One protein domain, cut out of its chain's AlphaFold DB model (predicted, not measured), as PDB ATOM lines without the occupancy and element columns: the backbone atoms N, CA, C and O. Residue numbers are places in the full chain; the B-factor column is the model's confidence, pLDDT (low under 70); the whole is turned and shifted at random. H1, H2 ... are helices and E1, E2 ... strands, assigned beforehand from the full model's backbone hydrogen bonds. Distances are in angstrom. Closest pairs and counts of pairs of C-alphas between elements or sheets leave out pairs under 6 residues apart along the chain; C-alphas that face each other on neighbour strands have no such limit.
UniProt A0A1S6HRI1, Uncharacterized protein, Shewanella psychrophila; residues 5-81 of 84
ATOM      1  N   TYR A   5     116.496 196.064 148.648       85.94
ATOM      2  CA  TYR A   5     117.799 196.505 148.152       85.94
ATOM      3  C   TYR A   5     117.761 197.949 147.661       85.94
ATOM      4  O   TYR A   5     116.753 198.401 147.110       85.94
ATOM      5  N   ALA A   6     118.868 198.660 147.838       86.44
ATOM      6  CA  ALA A   6     119.146 199.906 147.136       86.44
ATOM      7  C   ALA A   6     120.578 199.887 146.614       86.44
ATOM      8  O   ALA A   6     121.460 199.287 147.226       86.44
ATOM      9  N   PHE A   7     120.802 200.556 145.495       82.94
ATOM     10  CA  PHE A   7     122.128 200.721 144.932       82.94
ATOM     11  C   PHE A   7     122.516 202.189 144.960       82.94
ATOM     12  O   PHE A   7     121.727 203.048 144.563       82.94
ATOM     13  N   GLU A   8     123.731 202.460 145.415       82.06
ATOM     14  CA  GLU A   8     124.338 203.782 145.374       82.06
ATOM     15  C   GLU A   8     125.398 203.826 144.276       82.06
ATOM     16  O   GLU A   8     126.303 202.991 144.235       82.06
ATOM     17  N   TYR A   9     125.291 204.808 143.384       74.69
ATOM     18  CA  TYR A   9     126.254 205.063 142.323       74.69
ATOM     19  C   TYR A   9     126.676 206.538 142.301       74.69
ATOM     20  O   TYR A   9     125.889 207.430 142.623       74.69
ATOM     21  N   PRO A  10     127.921 206.842 141.897       67.94
ATOM     22  CA  PRO A  10     128.380 208.217 141.761       67.94
ATOM     23  C   PRO A  10     127.570 208.969 140.688       67.94
ATOM     24  O   PRO A  10     127.380 208.477 139.577       67.94
ATOM     25  N   HIS A  11     127.124 210.189 141.004       60.38
ATOM     26  CA  HIS A  11     126.405 211.088 140.088       60.38
ATOM     27  C   HIS A  11     127.185 212.399 139.896       60.38
ATOM     28  O   HIS A  11     127.705 212.951 140.871       60.38
ATOM     29  N   GLY A  12     127.227 212.917 138.661       54.91
ATOM     30  CA  GLY A  12     127.927 214.154 138.271       54.91
ATOM     31  C   GLY A  12     129.318 213.920 137.661       54.91
ATOM     32  O   GLY A  12     129.608 212.838 137.159       54.91
ATOM     33  N   ASN A  13     130.215 214.911 137.745       46.38
ATOM     34  CA  ASN A  13     131.599 214.855 137.219       46.38
ATOM     35  C   ASN A  13     132.492 213.756 137.847       46.38
ATOM     36  O   ASN A  13     133.650 213.598 137.464       46.38
ATOM     37  N   VAL A  14     131.946 212.975 138.784       51.03
ATOM     38  CA  VAL A  14     132.579 211.835 139.465       51.03
ATOM     39  C   VAL A  14     132.409 210.520 138.673       51.03
ATOM     40  O   VAL A  14     132.929 209.487 139.079       51.03
ATOM     41  N   ILE A  15     131.750 210.525 137.503       52.41
ATOM     42  CA  ILE A  15     131.680 209.374 136.569       52.41
ATOM     43  C   ILE A  15     133.021 209.223 135.806       52.41
ATOM     44  O   ILE A  15     133.113 209.249 134.576       52.41
ATOM     45  N   LYS A  16     134.118 209.124 136.557       50.59
ATOM     46  CA  LYS A  16     135.470 208.811 136.072       50.59
ATOM     47  C   LYS A  16     136.038 207.564 136.759       50.59
ATOM     48  O   LYS A  16     137.250 207.405 136.808       50.59
ATOM     49  N   VAL A  17     135.197 206.702 137.333       54.16
ATOM     50  CA  VAL A  17     135.686 205.565 138.125       54.16
ATOM     51  C   VAL A  17     135.435 204.250 137.398       54.16
ATOM     52  O   VAL A  17     134.324 203.732 137.435       54.16
ATOM     53  N   GLY A  18     136.494 203.724 136.784       52.66
ATOM     54  CA  GLY A  18     136.547 202.429 136.106       52.66
ATOM     55  C   GLY A  18     137.278 202.532 134.768       52.66
ATOM     56  O   GLY A  18     137.071 203.503 134.037       52.66
ATOM     57  N   GLU A  19     138.119 201.545 134.442       55.72
ATOM     58  CA  GLU A  19     138.635 201.418 133.077       55.72
ATOM     59  C   GLU A  19     137.449 201.214 132.123       55.72
ATOM     60  O   GLU A  19     136.534 200.439 132.444       55.72
ATOM     61  N   PRO A  20     137.397 201.953 131.000       62.12
ATOM     62  CA  PRO A  20     136.387 201.720 129.986       62.12
ATOM     63  C   PRO A  20     136.510 200.287 129.477       62.12
ATOM     64  O   PRO A  20     137.612 199.763 129.318       62.12
ATOM     65  N   ASN A  21     135.372 199.645 129.227       60.22
ATOM     66  CA  ASN A  21     135.367 198.328 128.617       60.22
ATOM     67  C   ASN A  21     136.087 198.417 127.252       60.22
ATOM     68  O   ASN A  21     135.702 199.254 126.432       60.22
ATOM     69  N   PRO A  22     137.103 197.578 126.985       55.34
ATOM     70  CA  PRO A  22     137.918 197.681 125.773       55.34
ATOM     71  C   PRO A  22     137.134 197.398 124.482       55.34
ATOM     72  O   PRO A  22     137.584 197.776 123.407       55.34
ATOM     73  N   VAL A  23     135.966 196.754 124.575       59.34
ATOM     74  CA  VAL A  23     135.103 196.414 123.435       59.34
ATOM     75  C   VAL A  23     134.042 197.485 123.192       59.34
ATOM     76  O   VAL A  23     133.776 197.837 122.048       59.34
ATOM     77  N   THR A  24     133.415 198.007 124.250       62.56
ATOM     78  CA  THR A  24     132.275 198.932 124.103       62.56
ATOM     79  C   THR A  24     132.638 200.401 124.303       62.56
ATOM     80  O   THR A  24     131.833 201.269 123.982       62.56
ATOM     81  N   GLY A  25     133.816 200.704 124.860       60.72
ATOM     82  CA  GLY A  25     134.238 202.062 125.222       60.72
ATOM     83  C   GLY A  25     133.472 202.664 126.406       60.72
ATOM     84  O   GLY A  25     133.792 203.765 126.862       60.72
ATOM     85  N   ASP A  26     132.477 201.951 126.937       61.62
ATOM     86  CA  ASP A  26     131.666 202.433 128.043       61.62
ATOM     87  C   ASP A  26     132.436 202.362 129.363       61.62
ATOM     88  O   ASP A  26     133.100 201.372 129.677       61.62
ATOM     89  N   ARG A  27     132.268 203.387 130.203       61.91
ATOM     90  CA  ARG A  27     132.806 203.374 131.564       61.91
ATOM     91  C   ARG A  27     131.982 202.463 132.468       61.91
ATOM     92  O   ARG A  27     130.749 202.552 132.521       61.91
ATOM     93  N   ASN A  28     132.693 201.632 133.216       62.59
ATOM     94  CA  ASN A  28     132.134 200.890 134.336       62.59
ATOM     95  C   ASN A  28     131.739 201.851 135.460       62.59
ATOM     96  O   ASN A  28     132.257 202.966 135.545       62.59
ATOM     97  N   ILE A  29     130.822 201.423 136.329       64.62
ATOM     98  CA  ILE A  29     130.557 202.135 137.580       64.62
ATOM     99  C   ILE A  29     131.082 201.356 138.766       64.62
ATOM    100  O   ILE A  29     130.844 200.159 138.904       64.62
ATOM    101  N   LYS A  30     131.732 202.072 139.681       68.25
ATOM    102  CA  LYS A  30     131.885 201.610 141.054       68.25
ATOM    103  C   LYS A  30     130.656 202.064 141.832       68.25
ATOM    104  O   LYS A  30     130.482 203.258 142.053       68.25
ATOM    105  N   GLY A  31     129.802 201.123 142.211       72.69
ATOM    106  CA  GLY A  31     128.657 201.376 143.080       72.69
ATOM    107  C   GLY A  31     128.629 200.419 144.263       72.69
ATOM    108  O   GLY A  31     129.391 199.451 144.305       72.69
ATOM    109  N   GLN A  32     127.779 200.715 145.238       78.19
ATOM    110  CA  GLN A  32     127.597 199.906 146.440       78.19
ATOM    111  C   GLN A  32     126.156 199.413 146.523       78.19
ATOM    112  O   GLN A  32     125.209 200.176 146.329       78.19
ATOM    113  N   LEU A  33     125.998 198.124 146.821       83.56
ATOM    114  CA  LEU A  33     124.703 197.505 147.061       83.56
ATOM    115  C   LEU A  33     124.430 197.464 148.564       83.56
ATOM    116  O   LEU A  33     125.209 196.897 149.324       83.56
ATOM    117  N   PHE A  34     123.287 198.005 148.970       86.88
ATOM    118  CA  PHE A  34     122.821 198.001 150.350       86.88
ATOM    119  C   PHE A  34     121.578 197.129 150.491       86.88
ATOM    120  O   PHE A  34     120.689 197.140 149.634       86.88
ATOM    121  N   ALA A  35     121.506 196.393 151.597       88.81
ATOM    122  CA  ALA A  35     120.379 195.550 151.963       88.81
ATOM    123  C   ALA A  35     119.724 196.077 153.245       88.81
ATOM    124  O   ALA A  35     120.397 196.374 154.230       88.81
ATOM    125  N   PHE A  36     118.399 196.164 153.239       87.88
ATOM    126  CA  PHE A  36     117.602 196.672 154.347       87.88
ATOM    127  C   PHE A  36     116.588 195.624 154.790       87.88
ATOM    128  O   PHE A  36     115.972 194.938 153.971       87.88
ATOM    129  N   SER A  37     116.369 195.547 156.101       88.88
ATOM    130  CA  SER A  37     115.393 194.635 156.701       88.88
ATOM    131  C   SER A  37     113.941 195.099 156.554       88.88
ATOM    132  O   SER A  37     113.027 194.307 156.761       88.88
ATOM    133  N   ASN A  38     113.701 196.368 156.199       90.81
ATOM    134  CA  ASN A  38     112.358 196.892 155.958       90.81
ATOM    135  C   ASN A  38     112.328 197.939 154.821       90.81
ATOM    136  O   ASN A  38     113.347 198.557 154.496       90.81
ATOM    137  N   LYS A  39     111.139 198.147 154.234       88.56
ATOM    138  CA  LYS A  39     110.916 199.078 153.110       88.56
ATOM    139  C   LYS A  39     111.177 200.539 153.502       88.56
ATOM    140  O   LYS A  39     111.758 201.277 152.711       88.56
ATOM    141  N   GLY A  40     110.789 200.945 154.715       89.31
ATOM    142  CA  GLY A  40     110.932 202.324 155.203       89.31
ATOM    143  C   GLY A  40     112.390 202.780 155.324       89.31
ATOM    144  O   GLY A  40     112.741 203.848 154.841       89.31
ATOM    145  N   LYS A  41     113.275 201.934 155.863       89.12
ATOM    146  CA  LYS A  41     114.722 202.178 155.967       89.12
ATOM    147  C   LYS A  41     115.358 202.348 154.592       89.12
ATOM    148  O   LYS A  41     116.159 203.259 154.417       89.12
ATOM    149  N   ARG A  42     114.962 201.525 153.612       90.12
ATOM    150  CA  ARG A  42     115.407 201.685 152.221       90.12
ATOM    151  C   ARG A  42     114.978 203.043 151.657       90.12
ATOM    152  O   ARG A  42     115.788 203.719 151.038       90.12
ATOM    153  N   ILE A  43     113.715 203.430 151.849       88.69
ATOM    154  CA  ILE A  43     113.191 204.708 151.346       88.69
ATOM    155  C   ILE A  43     113.932 205.879 151.995       88.69
ATOM    156  O   ILE A  43     114.434 206.734 151.278       88.69
ATOM    157  N   ASN A  44     114.097 205.873 153.318       89.50
ATOM    158  CA  ASN A  44     114.839 206.919 154.028       89.50
ATOM    159  C   ASN A  44     116.291 207.020 153.537       89.50
ATOM    160  O   ASN A  44     116.802 208.119 153.335       89.50
ATOM    161  N   PHE A  45     116.943 205.880 153.291       88.19
ATOM    162  CA  PHE A  45     118.284 205.847 152.713       88.19
ATOM    163  C   PHE A  45     118.325 206.486 151.318       88.19
ATOM    164  O   PHE A  45     119.179 207.335 151.067       88.19
ATOM    165  N   ILE A  46     117.388 206.131 150.434       85.44
ATOM    166  CA  ILE A  46     117.294 206.698 149.080       85.44
ATOM    167  C   ILE A  46     117.020 208.206 149.126       85.44
ATOM    168  O   ILE A  46     117.637 208.945 148.371       85.44
ATOM    169  N   SER A  47     116.138 208.663 150.012       84.00
ATOM    170  CA  SER A  47     115.721 210.068 150.080       84.00
ATOM    171  C   SER A  47     116.718 210.987 150.801       84.00
ATOM    172  O   SER A  47     116.639 212.200 150.637       84.00
ATOM    173  N   SER A  48     117.635 210.446 151.608       80.19
ATOM    174  CA  SER A  48     118.666 211.234 152.311       80.19
ATOM    175  C   SER A  48     119.761 211.761 151.372       80.19
ATOM    176  O   SER A  48     120.021 211.099 150.375       80.19
ATOM    177  N   ASP A  49     120.379 212.907 151.722       62.97
ATOM    178  CA  ASP A  49     121.558 213.676 151.217       62.97
ATOM    179  C   ASP A  49     122.042 213.586 149.751       62.97
ATOM    180  O   ASP A  49     122.656 214.521 149.238       62.97
ATOM    181  N   ALA A  50     121.781 212.505 149.029       65.75
ATOM    182  CA  ALA A  50     122.115 212.310 147.631       65.75
ATOM    183  C   ALA A  50     121.030 211.493 146.894       65.75
ATOM    184  O   ALA A  50     121.335 210.424 146.353       65.75
ATOM    185  N   PRO A  51     119.777 211.985 146.798       61.69
ATOM    186  CA  PRO A  51     118.682 211.242 146.164       61.69
ATOM    187  C   PRO A  51     118.963 210.883 144.698       61.69
ATOM    188  O   PRO A  51     118.555 209.834 144.216       61.69
ATOM    189  N   TYR A  52     119.765 211.690 143.998       67.75
ATOM    190  CA  TYR A  52     120.167 211.449 142.606       67.75
ATOM    191  C   TYR A  52     121.234 210.348 142.429       67.75
ATOM    192  O   TYR A  52     121.594 210.008 141.301       67.75
ATOM    193  N   ARG A  53     121.780 209.818 143.533       75.25
ATOM    194  CA  ARG A  53     122.823 208.776 143.561       75.25
ATOM    195  C   ARG A  53     122.296 207.415 143.992       75.25
ATOM    196  O   ARG A  53     123.035 206.439 143.912       75.25
ATOM    197  N   ARG A  54     121.055 207.335 144.477       82.75
ATOM    198  CA  ARG A  54     120.509 206.136 145.117       82.75
ATOM    199  C   ARG A  54     119.225 205.711 144.444       82.75
ATOM    200  O   ARG A  54     118.339 206.520 144.204       82.75
ATOM    201  N   VAL A  55     119.114 204.421 144.169       82.06
ATOM    202  CA  VAL A  55     117.955 203.850 143.480       82.06
ATOM    203  C   VAL A  55     117.502 202.563 144.154       82.06
ATOM    204  O   VAL A  55     118.337 201.795 144.644       82.06
ATOM    205  N   PRO A  56     116.186 202.300 144.203       84.44
ATOM    206  CA  PRO A  56     115.684 201.026 144.690       84.44
ATOM    207  C   PRO A  56     116.072 199.908 143.719       84.44
ATOM    208  O   PRO A  56     116.086 200.099 142.507       84.44
ATOM    209  N   MET A  57     116.337 198.717 144.255       81.88
ATOM    210  CA  MET A  57     116.606 197.532 143.446       81.88
ATOM    211  C   MET A  57     115.760 196.350 143.917       81.88
ATOM    212  O   MET A  57     115.519 196.155 145.113       81.88
ATOM    213  N   THR A  58     115.280 195.556 142.962       81.00
ATOM    214  CA  THR A  58     114.581 194.299 143.249       81.00
ATOM    215  C   THR A  58     115.589 193.170 143.420       81.00
ATOM    216  O   THR A  58     116.701 193.224 142.897       81.00
ATOM    217  N   HIS A  59     115.193 192.098 144.108       77.25
ATOM    218  CA  HIS A  59     116.033 190.903 144.244       77.25
ATOM    219  C   HIS A  59     116.425 190.301 142.882       77.25
ATOM    220  O   HIS A  59     117.551 189.843 142.702       77.25
ATOM    221  N   LYS A  60     115.518 190.357 141.896       75.25
ATOM    222  CA  LYS A  60     115.803 189.959 140.512       75.25
ATOM    223  C   LYS A  60     116.838 190.891 139.867       75.25
ATOM    224  O   LYS A  60     117.762 190.403 139.232       75.25
ATOM    225  N   GLY A  61     116.727 192.204 140.089       72.06
ATOM    226  CA  GLY A  61     117.692 193.202 139.615       72.06
ATOM    227  C   GLY A  61     119.109 192.970 140.141       72.06
ATOM    228  O   GLY A  61     120.052 193.020 139.361       72.06
ATOM    229  N   VAL A  62     119.258 192.613 141.425       73.69
ATOM    230  CA  VAL A  62     120.569 192.305 142.033       73.69
ATOM    231  C   VAL A  62     121.298 191.184 141.290       73.69
ATOM    232  O   VAL A  62     122.493 191.303 141.045       73.69
ATOM    233  N   ARG A  63     120.590 190.119 140.892       73.94
ATOM    234  CA  ARG A  63     121.192 188.963 140.203       73.94
ATOM    235  C   ARG A  63     121.766 189.296 138.831       73.94
ATOM    236  O   ARG A  63     122.608 188.558 138.335       73.94
ATOM    237  N   TYR A  64     121.287 190.367 138.211       70.62
ATOM    238  CA  TYR A  64     121.762 190.787 136.902       70.62
ATOM    239  C   TYR A  64     122.953 191.739 136.980       70.62
ATOM    240  O   TYR A  64     123.665 191.887 135.986       70.62
ATOM    241  N   VAL A  65     123.205 192.355 138.139       71.50
ATOM    242  CA  VAL A  65     124.392 193.187 138.351       71.50
ATOM    243  C   VAL A  65     125.621 192.287 138.427       71.50
ATOM    244  O   VAL A  65     125.703 191.394 139.266       71.50
ATOM    245  N   HIS A  66     126.594 192.542 137.558       70.19
ATOM    246  CA  HIS A  66     127.868 191.830 137.517       70.19
ATOM    247  C   HIS A  66     129.033 192.814 137.373       70.19
ATOM    248  O   HIS A  66     128.867 193.949 136.916       70.19
ATOM    249  N   LEU A  67     130.222 192.378 137.790       60.06
ATOM    250  CA  LEU A  67     131.463 193.136 137.623       60.06
ATOM    251  C   LEU A  67     131.722 193.403 136.132       60.06
ATOM    252  O   LEU A  67     131.597 192.499 135.313       60.06
ATOM    253  N   GLY A  68     132.080 194.644 135.792       60.28
ATOM    254  CA  GLY A  68     132.317 195.057 134.400       60.28
ATOM    255  C   GLY A  68     131.061 195.457 133.615       60.28
ATOM    256  O   GLY A  68     131.147 195.677 132.409       60.28
ATOM    257  N   MET A  69     129.899 195.562 134.274       71.75
ATOM    258  CA  MET A  69     128.693 196.111 133.652       71.75
ATOM    259  C   MET A  69     128.865 197.607 133.339       71.75
ATOM    260  O   MET A  69     129.230 198.408 134.208       71.75
ATOM    261  N   SER A  70     128.513 197.998 132.109       69.88
ATOM    262  CA  SER A  70     128.550 199.400 131.700       69.88
ATOM    263  C   SER A  70     127.463 200.242 132.367       69.88
ATOM    264  O   SER A  70     126.342 199.778 132.604       69.88
ATOM    265  N   LEU A  71     127.755 201.528 132.606       66.38
ATOM    266  CA  LEU A  71     126.778 202.458 133.183       66.38
ATOM    267  C   LEU A  71     125.499 202.561 132.342       66.38
ATOM    268  O   LEU A  71     124.408 202.696 132.892       66.38
ATOM    269  N   LYS A  72     125.628 202.514 131.012       69.69
ATOM    270  CA  LYS A  72     124.492 202.577 130.091       69.69
ATOM    271  C   LYS A  72     123.558 201.388 130.304       69.69
ATOM    272  O   LYS A  72     122.363 201.588 130.514       69.69
ATOM    273  N   THR A  73     124.115 200.178 130.330       71.75
ATOM    274  CA  THR A  73     123.366 198.941 130.590       71.75
ATOM    275  C   THR A  73     122.680 199.003 131.948       71.75
ATOM    276  O   THR A  73     121.476 198.784 132.047       71.75
ATOM    277  N   TYR A  74     123.415 199.411 132.983       72.25
ATOM    278  CA  TYR A  74     122.876 199.549 134.329       72.25
ATOM    279  C   TYR A  74     121.724 200.569 134.415       72.25
ATOM    280  O   TYR A  74     120.678 200.283 134.995       72.25
ATOM    281  N   LYS A  75     121.853 201.744 133.783       68.19
ATOM    282  CA  LYS A  75     120.781 202.757 133.735       68.19
ATOM    283  C   LYS A  75     119.529 202.264 133.010       68.19
ATOM    284  O   LYS A  75     118.427 202.537 133.483       68.19
ATOM    285  N   HIS A  76     119.686 201.537 131.901       69.94
ATOM    286  CA  HIS A  76     118.560 200.904 131.205       69.94
ATOM    287  C   HIS A  76     117.856 199.876 132.093       69.94
ATOM    288  O   HIS A  76     116.630 199.842 132.147       69.94
ATOM    289  N   MET A  77     118.622 199.089 132.852       69.06
ATOM    290  CA  MET A  77     118.045 198.161 133.819       69.06
ATOM    291  C   MET A  77     117.229 198.896 134.881       69.06
ATOM    292  O   MET A  77     116.086 198.521 135.116       69.06
ATOM    293  N   LEU A  78     117.762 199.969 135.469       63.41
ATOM    294  CA  LEU A  78     117.064 200.752 136.493       63.41
ATOM    295  C   LEU A  78     115.768 201.401 136.002       63.41
ATOM    296  O   LEU A  78     114.792 201.423 136.743       63.41
ATOM    297  N   THR A  79     115.747 201.914 134.771       58.78
ATOM    298  CA  THR A  79     114.536 202.507 134.175       58.78
ATOM    299  C   THR A  79     113.468 201.462 133.861       58.78
ATOM    300  O   THR A  79     112.287 201.783 133.900       58.78
ATOM    301  N   SER A  80     113.867 200.210 133.612       52.56
ATOM    302  CA  SER A  80     112.945 199.081 133.417       52.56
ATOM    303  C   SER A  80     112.449 198.428 134.715       52.56
ATOM    304  O   SER A  80     111.616 197.524 134.665       52.56
ATOM    305  N   ILE A  81     112.947 198.847 135.886       53.22
ATOM    306  CA  ILE A  81     112.397 198.403 137.171       53.22
ATOM    307  C   ILE A  81     111.118 199.207 137.415       53.22
ATOM    308  O   ILE A  81     111.129 200.232 138.096       53.22
TER     309      ILE A  81
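Overview. This is residues 5 to 81 of the 84 residues of an uncharacterized protein of Shewanella psychrophila (UniProt A0A1S6HRI1). A small antiparallel sheet of three short strands has H1 packed over one face, along the strands, while H2 and H3 only graze the sheet. The long loop of residues 9 to 31 joins E1 to E2 and reaches away from H1, so that Val 23 in the loop and Gly 40 in H1 lie at far ends of the domain. The printed part has 77 residues, with three named helices and three named strands along the chain as E1, E2, H1, E3, H2, H3, and the sheet order is E2, E1, E3. The class is mixed, helices and strands, with 37 of the 77 residues in named elements, under half. The whole is compact, with a radius of gyration of the C-alphas of 12.8 A and spans of 40 by 27 by 18 A.

Arrangement. Start at the inner strand E1, residues 5 to 8. On one side of it find E2, residues 32 to 36, antiparallel at 149 degrees, with N 34 and O 6 2.8 A apart and N 8 and O 32 2.9 A apart, within hydrogen-bond range; E1 and E2 form a hairpin with a long link. On the other side is E3, residues 54 to 57, also antiparallel at 149 degrees, with N 7 and O 55 at 2.9 A. H1, residues 39 to 47, is on the sheet at a height over the sheet of 8.4 A; it lies over E1 and runs along the strands, at 11 degrees to E1 on the local plane. The closest C-alphas of H1 and E3 are those of Ile 46 and Arg 54, 5.1 A apart. E2, H1 and E3 make a split strand-helix-strand unit, two strands running the same way with a helix between them in the chain and E1 between them in the sheet; its crossover is right-handed. H2, residues 59 to 64, only grazes the sheet with residues 59 to 62. H3, residues 71 to 79, only grazes it with residues 77 to 78. H2 and H3 are close but not clearly touching, with the C-alphas of Gly 61 and Met 77 closest at 7.6 A, at a shallow tilt of 24 degrees, opposite ways. H1 is apart from H2 and from H3. In H1 and H3 every O i to N i+4 pair is within hydrogen-bond range; in H2 it is 0 of 2, beside 3 of 3 O i to N i+3 pairs.

Along the chain. Find C-alpha 5 at (117.799, 196.505, 148.152), where E1 begins; it runs 10.2 A to C-alpha 8. E2, residues 32 to 36, measures 13.1 A, and E3, residues 54 to 57, 9.6 A. Look for H1 from C-alpha 39 at (110.916, 199.078, 153.110), 12.4 A to C-alpha 47. H2, residues 59 to 64, spans 9.3 A, and H3, residues 71 to 79, runs 12.3 A to C-alpha 79 at (114.536, 202.507, 134.175).

Size, cuts and confidence. The two C-alphas farthest apart, those of Val 23 and Gly 40, are 40.4 A apart. The printed part has no cut. The link E1 to E2, with 23 residues, is long. The mean pLDDT of the printed part is 71.4; residues 10 to 30, 49 to 52, 67 to 68, 70 to 72 and 75 to 81 are under 70.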